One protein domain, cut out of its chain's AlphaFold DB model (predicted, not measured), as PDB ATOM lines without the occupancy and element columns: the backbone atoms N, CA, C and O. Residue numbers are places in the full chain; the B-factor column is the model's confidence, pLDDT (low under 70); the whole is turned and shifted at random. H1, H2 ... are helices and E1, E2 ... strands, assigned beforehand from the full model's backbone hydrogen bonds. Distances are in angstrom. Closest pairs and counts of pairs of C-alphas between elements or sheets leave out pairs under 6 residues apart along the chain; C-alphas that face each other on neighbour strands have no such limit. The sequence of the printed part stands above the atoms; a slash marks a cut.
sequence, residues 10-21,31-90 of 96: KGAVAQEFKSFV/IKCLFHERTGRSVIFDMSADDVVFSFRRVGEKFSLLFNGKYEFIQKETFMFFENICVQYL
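AT A GLANCE: This is residues 10 to 21 and 31 to 90 of the 96 residues of an uncharacterized protein of Acinetobacter sp. ANC 4558 (UniProt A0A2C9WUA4). A twisted sheet of five strands forms a wall, with the long helix H2 packed slantwise over E1 to E4 on one face, the shorter helix H1 near E4 and E5 on that same face, and the other face bare. The printed part has 72 residues with two named helices and five named strands, in the order H1 E1 E2 E3 E4 E5 H2. The sheet, E1 - E2 - E3 - E4 - E5, is a meander, each strand the antiparallel neighbour of the one before; with its helices it makes two layers. The class is mixed, and the whole is compact, with a radius of gyration of the C-alphas of 11.3 A and spans of 31 by 25 by 19 A.

HOW THE PARTS SIT: Start at H1, residues 12 to 21, whose height over the sheet is 8.5 A. Its closest C-alpha pair with E5, residues 70 to 74, is Val 13 and Glu 72, 6.2 A. Next, E1, residues 31 to 38, and E2, residues 42 to 49, form a hairpin; look for N 44 and O 37, 2.8 A apart. E2 and E3, residues 52 to 59, form another, with N 45 and O 56 at 2.9 A. H2, residues 76 to 90, is on the same face as H1, at a height over the sheet of 8.9 A; its C-alpha 90 and C-alpha 33 of E1, their closest, are 6.5 A apart. H1 and H2 are apart. In both, every O i to N i+4 pair is within hydrogen-bond range.

IN THESE COORDINATES: Find C-alpha 12 at (19.329, 20.935, -41.327), where H1 begins. E3 runs 23.1 A, E2 22.7 A and E1 19.6 A; E4 is residues 62 to 67. H2 runs 20.5 A to C-alpha 90 at (38.689, 4.882, -52.648).

THE WHOLE: Residues 22 to 30 are not printed; C-alphas 21 and 31 are 11.2 A apart across this cut. No printed residue is under 70.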
ATOM      1  N   LYS A  10      22.136  17.512 -35.441       91.75
ATOM      2  CA  LYS A  10      20.740  18.002 -35.527       91.75
ATOM      3  C   LYS A  10      20.528  19.126 -36.536       91.75
ATOM      4  O   LYS A  10      19.420  19.644 -36.645       91.75
ATOM      5  N   GLY A  11      21.584  19.516 -37.241       94.50
ATOM      6  CA  GLY A  11      21.523  20.572 -38.235       94.50
ATOM      7  C   GLY A  11      20.744  20.163 -39.487       94.50
ATOM      8  O   GLY A  11      20.542  18.980 -39.772       94.50
ATOM      9  N   ALA A  12      20.238  21.161 -40.209       95.44
ATOM     10  CA  ALA A  12      19.329  20.935 -41.327       95.44
ATOM     11  C   ALA A  12      20.020  20.189 -42.476       95.44
ATOM     12  O   ALA A  12      19.407  19.315 -43.084       95.44
ATOM     13  N   VAL A  13      21.296  20.496 -42.740       96.25
ATOM     14  CA  VAL A  13      22.058  19.844 -43.816       96.25
ATOM     15  C   VAL A  13      22.345  18.391 -43.451       96.25
ATOM     16  O   VAL A  13      22.153  17.508 -44.282       96.25
ATOM     17  N   ALA A  14      22.740  18.119 -42.204       95.00
ATOM     18  CA  ALA A  14      22.952  16.760 -41.723       95.00
ATOM     19  C   ALA A  14      21.673  15.908 -41.768       95.00
ATOM     20  O   ALA A  14      21.722  14.748 -42.169       95.00
ATOM     21  N   GLN A  15      20.519  16.472 -41.398       94.44
ATOM     22  CA  GLN A  15      19.240  15.755 -41.454       94.44
ATOM     23  C   GLN A  15      18.769  15.513 -42.897       94.44
ATOM     24  O   GLN A  15      18.278  14.430 -43.202       94.44
ATOM     25  N   GLU A  16      18.976  16.468 -43.807       95.12
ATOM     26  CA  GLU A  16      18.705  16.277 -45.240       95.12
ATOM     27  C   GLU A  16      19.612  15.183 -45.831       95.12
ATOM     28  O   GLU A  16      19.149  14.273 -46.520       95.12
ATOM     29  N   PHE A  17      20.900  15.215 -45.482       95.12
ATOM     30  CA  PHE A  17      21.863  14.198 -45.890       95.12
ATOM     31  C   PHE A  17      21.531  12.817 -45.313       95.12
ATOM     32  O   PHE A  17      21.716  11.809 -45.989       95.12
ATOM     33  N   LYS A  18      20.973  12.743 -44.098       93.56
ATOM     34  CA  LYS A  18      20.490  11.484 -43.514       93.56
ATOM     35  C   LYS A  18      19.407  10.865 -44.389       93.56
ATOM     36  O   LYS A  18      19.511   9.694 -44.722       93.56
ATOM     37  N   SER A  19      18.400  11.646 -44.783       92.38
ATOM     38  CA  SER A  19      17.341  11.163 -45.676       92.38
ATOM     39  C   SER A  19      17.892  10.666 -47.012       92.38
ATOM     40  O   SER A  19      17.400   9.674 -47.543       92.38
ATOM     41  N   PHE A  20      18.935  11.316 -47.532       92.81
ATOM     42  CA  PHE A  20      19.636  10.854 -48.724       92.81
ATOM     43  C   PHE A  20      20.355   9.515 -48.501       92.81
ATOM     44  O   PHE A  20      20.132   8.587 -49.275       92.81
ATOM     45  N   VAL A  21      21.139   9.366 -47.431       90.56
ATOM     46  CA  VAL A  21      21.823   8.099 -47.110       90.56
ATOM     47  C   VAL A  21      20.822   6.970 -46.840       90.56
ATOM     48  O   VAL A  21      21.028   5.852 -47.299       90.56
ATOM     49  N   ILE A  31      28.388   4.569 -55.826       89.62
ATOM     50  CA  ILE A  31      29.201   5.550 -55.101       89.62
ATOM     51  C   ILE A  31      30.537   5.741 -55.819       89.62
ATOM     52  O   ILE A  31      31.215   4.774 -56.165       89.62
ATOM     53  N   LYS A  32      30.927   6.997 -56.038       90.75
ATOM     54  CA  LYS A  32      32.157   7.388 -56.734       90.75
ATOM     55  C   LYS A  32      32.907   8.435 -55.927       90.75
ATOM     56  O   LYS A  32      32.301   9.349 -55.367       90.75
ATOM     57  N   CYS A  33      34.233   8.348 -55.922       93.19
ATOM     58  CA  CYS A  33      35.061   9.477 -55.519       93.19
ATOM     59  C   CYS A  33      35.292  10.389 -56.726       93.19
ATOM     60  O   CYS A  33      35.760   9.933 -57.766       93.19
ATOM     61  N   LEU A  34      34.952  11.668 -56.579       93.38
ATOM     62  CA  LEU A  34      35.192  12.690 -57.597       93.38
ATOM     63  C   LEU A  34      36.530  13.390 -57.364       93.38
ATOM     64  O   LEU A  34      37.255  13.690 -58.310       93.38
ATOM     65  N   PHE A  35      36.856  13.643 -56.096       94.44
ATOM     66  CA  PHE A  35      38.112  14.250 -55.688       94.44
ATOM     67  C   PHE A  35      38.452  13.864 -54.246       94.44
ATOM     68  O   PHE A  35      37.585  13.813 -53.371       94.44
ATOM     69  N   HIS A  36      39.734  13.621 -53.990       94.88
ATOM     70  CA  HIS A  36      40.251  13.385 -52.650       94.88
ATOM     71  C   HIS A  36      41.581  14.113 -52.462       94.88
ATOM     72  O   HIS A  36      42.511  13.951 -53.252       94.88
ATOM     73  N   GLU A  37      41.681  14.864 -51.369       95.12
ATOM     74  CA  GLU A  37      42.916  15.500 -50.923       95.12
ATOM     75  C   GLU A  37      43.170  15.166 -49.454       95.12
ATOM     76  O   GLU A  37      42.277  15.263 -48.612       95.12
ATOM     77  N   ARG A  38      44.421  14.833 -49.130       94.88
ATOM     78  CA  ARG A  38      44.886  14.708 -47.749       94.88
ATOM     79  C   ARG A  38      46.225  15.404 -47.577       94.88
ATOM     80  O   ARG A  38      47.246  14.963 -48.094       94.88
ATOM     81  N   THR A  39      46.221  16.455 -46.772       94.81
ATOM     82  CA  THR A  39      47.410  17.167 -46.304       94.81
ATOM     83  C   THR A  39      47.452  17.160 -44.774       94.81
ATOM     84  O   THR A  39      46.496  16.769 -44.099       94.81
ATOM     85  N   GLY A  40      48.549  17.640 -44.178       92.81
ATOM     86  CA  GLY A  40      48.620  17.787 -42.718       92.81
ATOM     87  C   GLY A  40      47.507  18.686 -42.154       92.81
ATOM     88  O   GLY A  40      46.987  18.444 -41.064       92.81
ATOM     89  N   ARG A  41      47.067  19.692 -42.924       93.94
ATOM     90  CA  ARG A  41      46.088  20.698 -42.482       93.94
ATOM     91  C   ARG A  41      44.687  20.514 -43.054       93.94
ATOM     92  O   ARG A  41      43.766  21.110 -42.507       93.94
ATOM     93  N   SER A  42      44.505  19.712 -44.097       96.75
ATOM     94  CA  SER A  42      43.194  19.507 -44.707       96.75
ATOM     95  C   SER A  42      42.967  18.067 -45.137       96.75
ATOM     96  O   SER A  42      43.903  17.351 -45.477       96.75
ATOM     97  N   VAL A  43      41.713  17.639 -45.072       97.69
ATOM     98  CA  VAL A  43      41.236  16.403 -45.687       97.69
ATOM     99  C   VAL A  43      39.944  16.741 -46.409       97.69
ATOM    100  O   VAL A  43      39.060  17.337 -45.798       97.69
ATOM    101  N   ILE A  44      39.833  16.387 -47.683       97.19
ATOM    102  CA  ILE A  44      38.646  16.624 -48.503       97.19
ATOM    103  C   ILE A  44      38.277  15.313 -49.180       97.19
ATOM    104  O   ILE A  44      39.123  14.684 -49.813       97.19
ATOM    105  N   PHE A  45      37.011  14.935 -49.056       97.38
ATOM    106  CA  PHE A  45      36.382  13.876 -49.829       97.38
ATOM    107  C   PHE A  45      35.204  14.481 -50.575       97.38
ATOM    108  O   PHE A  45      34.167  14.708 -49.961       97.38
ATOM    109  N   ASP A  46      35.354  14.744 -51.869       96.38
ATOM    110  CA  ASP A  46      34.219  15.032 -52.741       96.38
ATOM    111  C   ASP A  46      33.769  13.714 -53.376       96.38
ATOM    112  O   ASP A  46      34.519  13.039 -54.091       96.38
ATOM    113  N   MET A  47      32.533  13.339 -53.079       95.25
ATOM    114  CA  MET A  47      31.946  12.054 -53.423       95.25
ATOM    115  C   MET A  47      30.649  12.273 -54.199       95.25
ATOM    116  O   MET A  47      30.038  13.343 -54.154       95.25
ATOM    117  N   SER A  48      30.209  11.236 -54.895       94.00
ATOM    118  CA  SER A  48      28.891  11.182 -55.507       94.00
ATOM    119  C   SER A  48      28.244   9.834 -55.237       94.00
ATOM    120  O   SER A  48      28.942   8.822 -55.232       94.00
ATOM    121  N   ALA A  49      26.931   9.824 -55.016       92.88
ATOM    122  CA  ALA A  49      26.116   8.618 -55.059       92.88
ATOM    123  C   ALA A  49      24.942   8.860 -56.014       92.88
ATOM    124  O   ALA A  49      24.207   9.828 -55.826       92.88
ATOM    125  N   ASP A  50      24.819   8.032 -57.054       91.94
ATOM    126  CA  ASP A  50      23.816   8.171 -58.125       91.94
ATOM    127  C   ASP A  50      23.722   9.614 -58.673       91.94
ATOM    128  O   ASP A  50      22.654  10.217 -58.747       91.94
ATOM    129  N   ASP A  51      24.886  10.187 -59.002       90.50
ATOM    130  CA  ASP A  51      25.083  11.549 -59.528       90.50
ATOM    131  C   ASP A  51      24.741  12.702 -58.559       90.50
ATOM    132  O   ASP A  51      24.965  13.874 -58.873       90.50
ATOM    133  N   VAL A  52      24.312  12.404 -57.329       94.19
ATOM    134  CA  VAL A  52      24.151  13.401 -56.263       94.19
ATOM    135  C   VAL A  52      25.482  13.602 -55.544       94.19
ATOM    136  O   VAL A  52      26.081  12.649 -55.045       94.19
ATOM    137  N   VAL A  53      25.957  14.849 -55.485       95.25
ATOM    138  CA  VAL A  53      27.275  15.207 -54.936       95.25
ATOM    139  C   VAL A  53      27.186  15.588 -53.460       95.25
ATOM    140  O   VAL A  53      26.317  16.356 -53.045       95.25
ATOM    141  N   PHE A  54      28.148  15.107 -52.678       96.56
ATOM    142  CA  PHE A  54      28.349  15.492 -51.286       96.56
ATOM    143  C   PHE A  54      29.840  15.570 -50.957       96.56
ATOM    144  O   PHE A  54      30.668  14.940 -51.614       96.56
ATOM    145  N   SER A  55      30.193  16.355 -49.940       97.62
ATOM    146  CA  SER A  55      31.583  16.505 -49.511       97.62
ATOM    147  C   SER A  55      31.738  16.427 -48.004       97.62
ATOM    148  O   SER A  55      30.988  17.063 -47.264       97.62
ATOM    149  N   PHE A  56      32.776  15.724 -47.561       97.62
ATOM    150  CA  PHE A  56      33.257  15.774 -46.186       97.62
ATOM    151  C   PHE A  56      34.607  16.468 -46.147       97.62
ATOM    152  O   PHE A  56      35.545  16.073 -46.842       97.62
ATOM    153  N   ARG A  57      34.723  17.501 -45.310       97.69
ATOM    154  CA  ARG A  57      35.939  18.315 -45.233       97.69
ATOM    155  C   ARG A  57      36.408  18.498 -43.805       97.69
ATOM    156  O   ARG A  57      35.617  18.842 -42.929       97.69
ATOM    157  N   ARG A  58      37.714  18.364 -43.610       97.75
ATOM    158  CA  ARG A  58      38.460  18.848 -42.453       97.75
ATOM    159  C   ARG A  58      39.380  19.976 -42.901       97.75
ATOM    160  O   ARG A  58      40.159  19.800 -43.838       97.75
ATOM    161  N   VAL A  59      39.351  21.103 -42.199       96.75
ATOM    162  CA  VAL A  59      40.327  22.193 -42.355       96.75
ATOM    163  C   VAL A  59      40.787  22.623 -40.966       96.75
ATOM    164  O   VAL A  59      40.009  23.149 -40.171       96.75
ATOM    165  N   GLY A  60      42.056  22.357 -40.654       95.81
ATOM    166  CA  GLY A  60      42.580  22.458 -39.295       95.81
ATOM    167  C   GLY A  60      41.827  21.512 -38.356       95.81
ATOM    168  O   GLY A  60      41.864  20.292 -38.538       95.81
ATOM    169  N   GLU A  61      41.134  22.095 -37.380       96.06
ATOM    170  CA  GLU A  61      40.326  21.396 -36.370       96.06
ATOM    171  C   GLU A  61      38.815  21.476 -36.638       96.06
ATOM    172  O   GLU A  61      38.018  21.028 -35.820       96.06
ATOM    173  N   LYS A  62      38.401  22.059 -37.770       97.44
ATOM    174  CA  LYS A  62      36.988  22.170 -38.143       97.44
ATOM    175  C   LYS A  62      36.604  21.068 -39.117       97.44
ATOM    176  O   LYS A  62      37.363  20.781 -40.044       97.44
ATOM    177  N   PHE A  63      35.409  20.518 -38.929       97.94
ATOM    178  CA  PHE A  63      34.844  19.444 -39.739       97.94
ATOM    179  C   PHE A  63      33.508  19.896 -40.317       97.94
ATOM    180  O   PHE A  63      32.724  20.546 -39.629       97.94
ATOM    181  N   SER A  64      33.253  19.586 -41.581       97.69
ATOM    182  CA  SER A  64      32.046  20.041 -42.269       97.69
ATOM    183  C   SER A  64      31.526  19.028 -43.274       97.69
ATOM    184  O   SER A  64      32.304  18.277 -43.870       97.69
ATOM    185  N   LEU A  65      30.211  19.076 -43.463       97.94
ATOM    186  CA  LEU A  65      29.460  18.415 -44.516       97.94
ATOM    187  C   LEU A  65      28.996  19.477 -45.520       97.94
ATOM    188  O   LEU A  65      28.448  20.509 -45.128       97.94
ATOM    189  N   LEU A  66      29.205  19.214 -46.806       97.81
ATOM    190  CA  LEU A  66      28.607  19.962 -47.907       97.81
ATOM    191  C   LEU A  66      27.614  19.051 -48.628       97.81
ATOM    192  O   LEU A  66      27.998  17.987 -49.113       97.81
ATOM    193  N   PHE A  67      26.361  19.474 -48.728       97.56
ATOM    194  CA  PHE A  67      25.316  18.728 -49.418       97.56
ATOM    195  C   PHE A  67      24.303  19.690 -50.040       97.56
ATOM    196  O   PHE A  67      23.949  20.697 -49.427       97.56
ATOM    197  N   ASN A  68      23.879  19.426 -51.282       93.12
ATOM    198  CA  ASN A  68      22.968  20.294 -52.044       93.12
ATOM    199  C   ASN A  68      23.378  21.783 -52.047       93.12
ATOM    200  O   ASN A  68      22.555  22.687 -51.904       93.12
ATOM    201  N   GLY A  69      24.685  22.045 -52.174       91.44
ATOM    202  CA  GLY A  69      25.255  23.399 -52.192       91.44
ATOM    203  C   GLY A  69      25.240  24.130 -50.843       91.44
ATOM    204  O   GLY A  69      25.699  25.268 -50.767       91.44
ATOM    205  N   LYS A  70      24.752  23.494 -49.773       96.06
ATOM    206  CA  LYS A  70      24.753  24.032 -48.410       96.06
ATOM    207  C   LYS A  70      25.861  23.386 -47.598       96.06
ATOM    208  O   LYS A  70      26.160  22.208 -47.778       96.06
ATOM    209  N   TYR A  71      26.452  24.161 -46.694       94.31
ATOM    210  CA  TYR A  71      27.488  23.684 -45.786       94.31
ATOM    211  C   TYR A  71      26.994  23.718 -44.344       94.31
ATOM    212  O   TYR A  71      26.235  24.608 -43.957       94.31
ATOM    213  N   GLU A  72      27.480  22.779 -43.545       96.81
ATOM    214  CA  GLU A  72      27.232  22.733 -42.111       96.81
ATOM    215  C   GLU A  72      28.454  22.176 -41.385       96.81
ATOM    216  O   GLU A  72      29.150  21.294 -41.898       96.81
ATOM    217  N   PHE A  73      28.750  22.717 -40.200       97.81
ATOM    218  CA  PHE A  73      29.772  22.134 -39.336       97.81
ATOM    219  C   PHE A  73      29.216  20.885 -38.663       97.81
ATOM    220  O   PHE A  73      28.106  20.905 -38.142       97.81
ATOM    221  N   ILE A  74      30.024  19.833 -38.654       97.38
ATOM    222  CA  ILE A  74      29.714  18.552 -38.021       97.38
ATOM    223  C   ILE A  74      30.743  18.262 -36.933       97.38
ATOM    224  O   ILE A  74      31.820  18.864 -36.886       97.38
ATOM    225  N   GLN A  75      30.429  17.319 -36.059       96.50
ATOM    226  CA  GLN A  75      31.348  16.848 -35.039       96.50
ATOM    227  C   GLN A  75      32.457  15.985 -35.650       96.50
ATOM    228  O   GLN A  75      32.318  15.375 -36.717       96.50
ATOM    229  N   LYS A  76      33.591  15.931 -34.946       95.50
ATOM    230  CA  LYS A  76      34.769  15.164 -35.363       95.50
ATOM    231  C   LYS A  76      34.430  13.688 -35.552       95.50
ATOM    232  O   LYS A  76      34.885  13.068 -36.505       95.50
ATOM    233  N   GLU A  77      33.638  13.132 -34.648       93.94
ATOM    234  CA  GLU A  77      33.212  11.737 -34.626       93.94
ATOM    235  C   GLU A  77      32.415  11.384 -35.882       93.94
ATOM    236  O   GLU A  77      32.691  10.365 -36.518       93.94
ATOM    237  N   THR A  78      31.498  12.265 -36.287       94.38
ATOM    238  CA  THR A  78      30.742  12.135 -37.536       94.38
ATOM    239  C   THR A  78      31.673  12.156 -38.741       94.38
ATOM    240  O   THR A  78      31.569  11.298 -39.617       94.38
ATOM    241  N   PHE A  79      32.636  13.081 -38.772       95.56
ATOM    242  CA  PHE A  79      33.620  13.124 -39.850       95.56
ATOM    243  C   PHE A  79      34.458  11.840 -39.923       95.56
ATOM    244  O   PHE A  79      34.587  11.270 -41.000       95.56
ATOM    245  N   MET A  80      34.994  11.353 -38.798       94.00
ATOM    246  CA  MET A  80      35.809  10.128 -38.770       94.00
ATOM    247  C   MET A  80      35.020   8.897 -39.233       94.00
ATOM    248  O   MET A  80      35.571   8.020 -39.898       94.00
ATOM    249  N   PHE A  81      33.727   8.827 -38.905       92.38
ATOM    250  CA  PHE A  81      32.845   7.772 -39.397       92.38
ATOM    251  C   PHE A  81      32.778   7.769 -40.934       92.38
ATOM    252  O   PHE A  81      33.041   6.738 -41.554       92.38
ATOM    253  N   PHE A  82      32.495   8.920 -41.550       92.31
ATOM    254  CA  PHE A  82      32.408   9.025 -43.009       92.31
ATOM    255  C   PHE A  82      33.764   8.947 -43.710       92.31
ATOM    256  O   PHE A  82      33.842   8.402 -44.806       92.31
ATOM    257  N   GLU A  83      34.840   9.420 -43.084       93.31
ATOM    258  CA  GLU A  83      36.206   9.271 -43.588       93.31
ATOM    259  C   GLU A  83      36.556   7.794 -43.792       93.31
ATOM    260  O   GLU A  83      37.047   7.425 -44.858       93.31
ATOM    261  N   ASN A  84      36.247   6.933 -42.817       90.75
ATOM    262  CA  ASN A  84      36.490   5.494 -42.939       90.75
ATOM    263  C   ASN A  84      35.730   4.878 -44.119       90.75
ATOM    264  O   ASN A  84      36.296   4.073 -44.856       90.75
ATOM    265  N   ILE A  85      34.477   5.294 -44.323       89.19
ATOM    266  CA  ILE A  85      33.650   4.850 -45.450       89.19
ATOM    267  C   ILE A  85      34.249   5.333 -46.777       89.19
ATOM    268  O   ILE A  85      34.463   4.538 -47.688       89.19
ATOM    269  N   CYS A  86      34.584   6.620 -46.889       91.69
ATOM    270  CA  CYS A  86      35.148   7.186 -48.116       91.69
ATOM    271  C   CYS A  86      36.485   6.525 -48.483       91.69
ATOM    272  O   CYS A  86      36.732   6.229 -49.649       91.69
ATOM    273  N   VAL A  87      37.336   6.241 -47.492       90.88
ATOM    274  CA  VAL A  87      38.615   5.542 -47.699       90.88
ATOM    275  C   VAL A  87      38.417   4.104 -48.180       90.88
ATOM    276  O   VAL A  87      39.239   3.622 -48.958       90.88
ATOM    277  N   GLN A  88      37.359   3.412 -47.748       86.81
ATOM    278  CA  GLN A  88      37.025   2.086 -48.277       86.81
ATOM    279  C   GLN A  88      36.663   2.175 -49.764       86.81
ATOM    280  O   GLN A  88      37.321   1.530 -50.577       86.81
ATOM    281  N   TYR A  89      35.746   3.075 -50.135       83.56
ATOM    282  CA  TYR A  89      35.370   3.279 -51.540       83.56
ATOM    283  C   TYR A  89      36.549   3.693 -52.431       83.56
ATOM    284  O   TYR A  89      36.662   3.235 -53.563       83.56
ATOM    285  N   LEU A  90      37.470   4.515 -51.921       84.50
ATOM    286  CA  LEU A  90      38.689   4.882 -52.648       84.50
ATOM    287  C   LEU A  90      39.562   3.672 -53.003       84.50
ATOM    288  O   LEU A  90      40.111   3.620 -54.103       84.50
TER     289      LEU A  90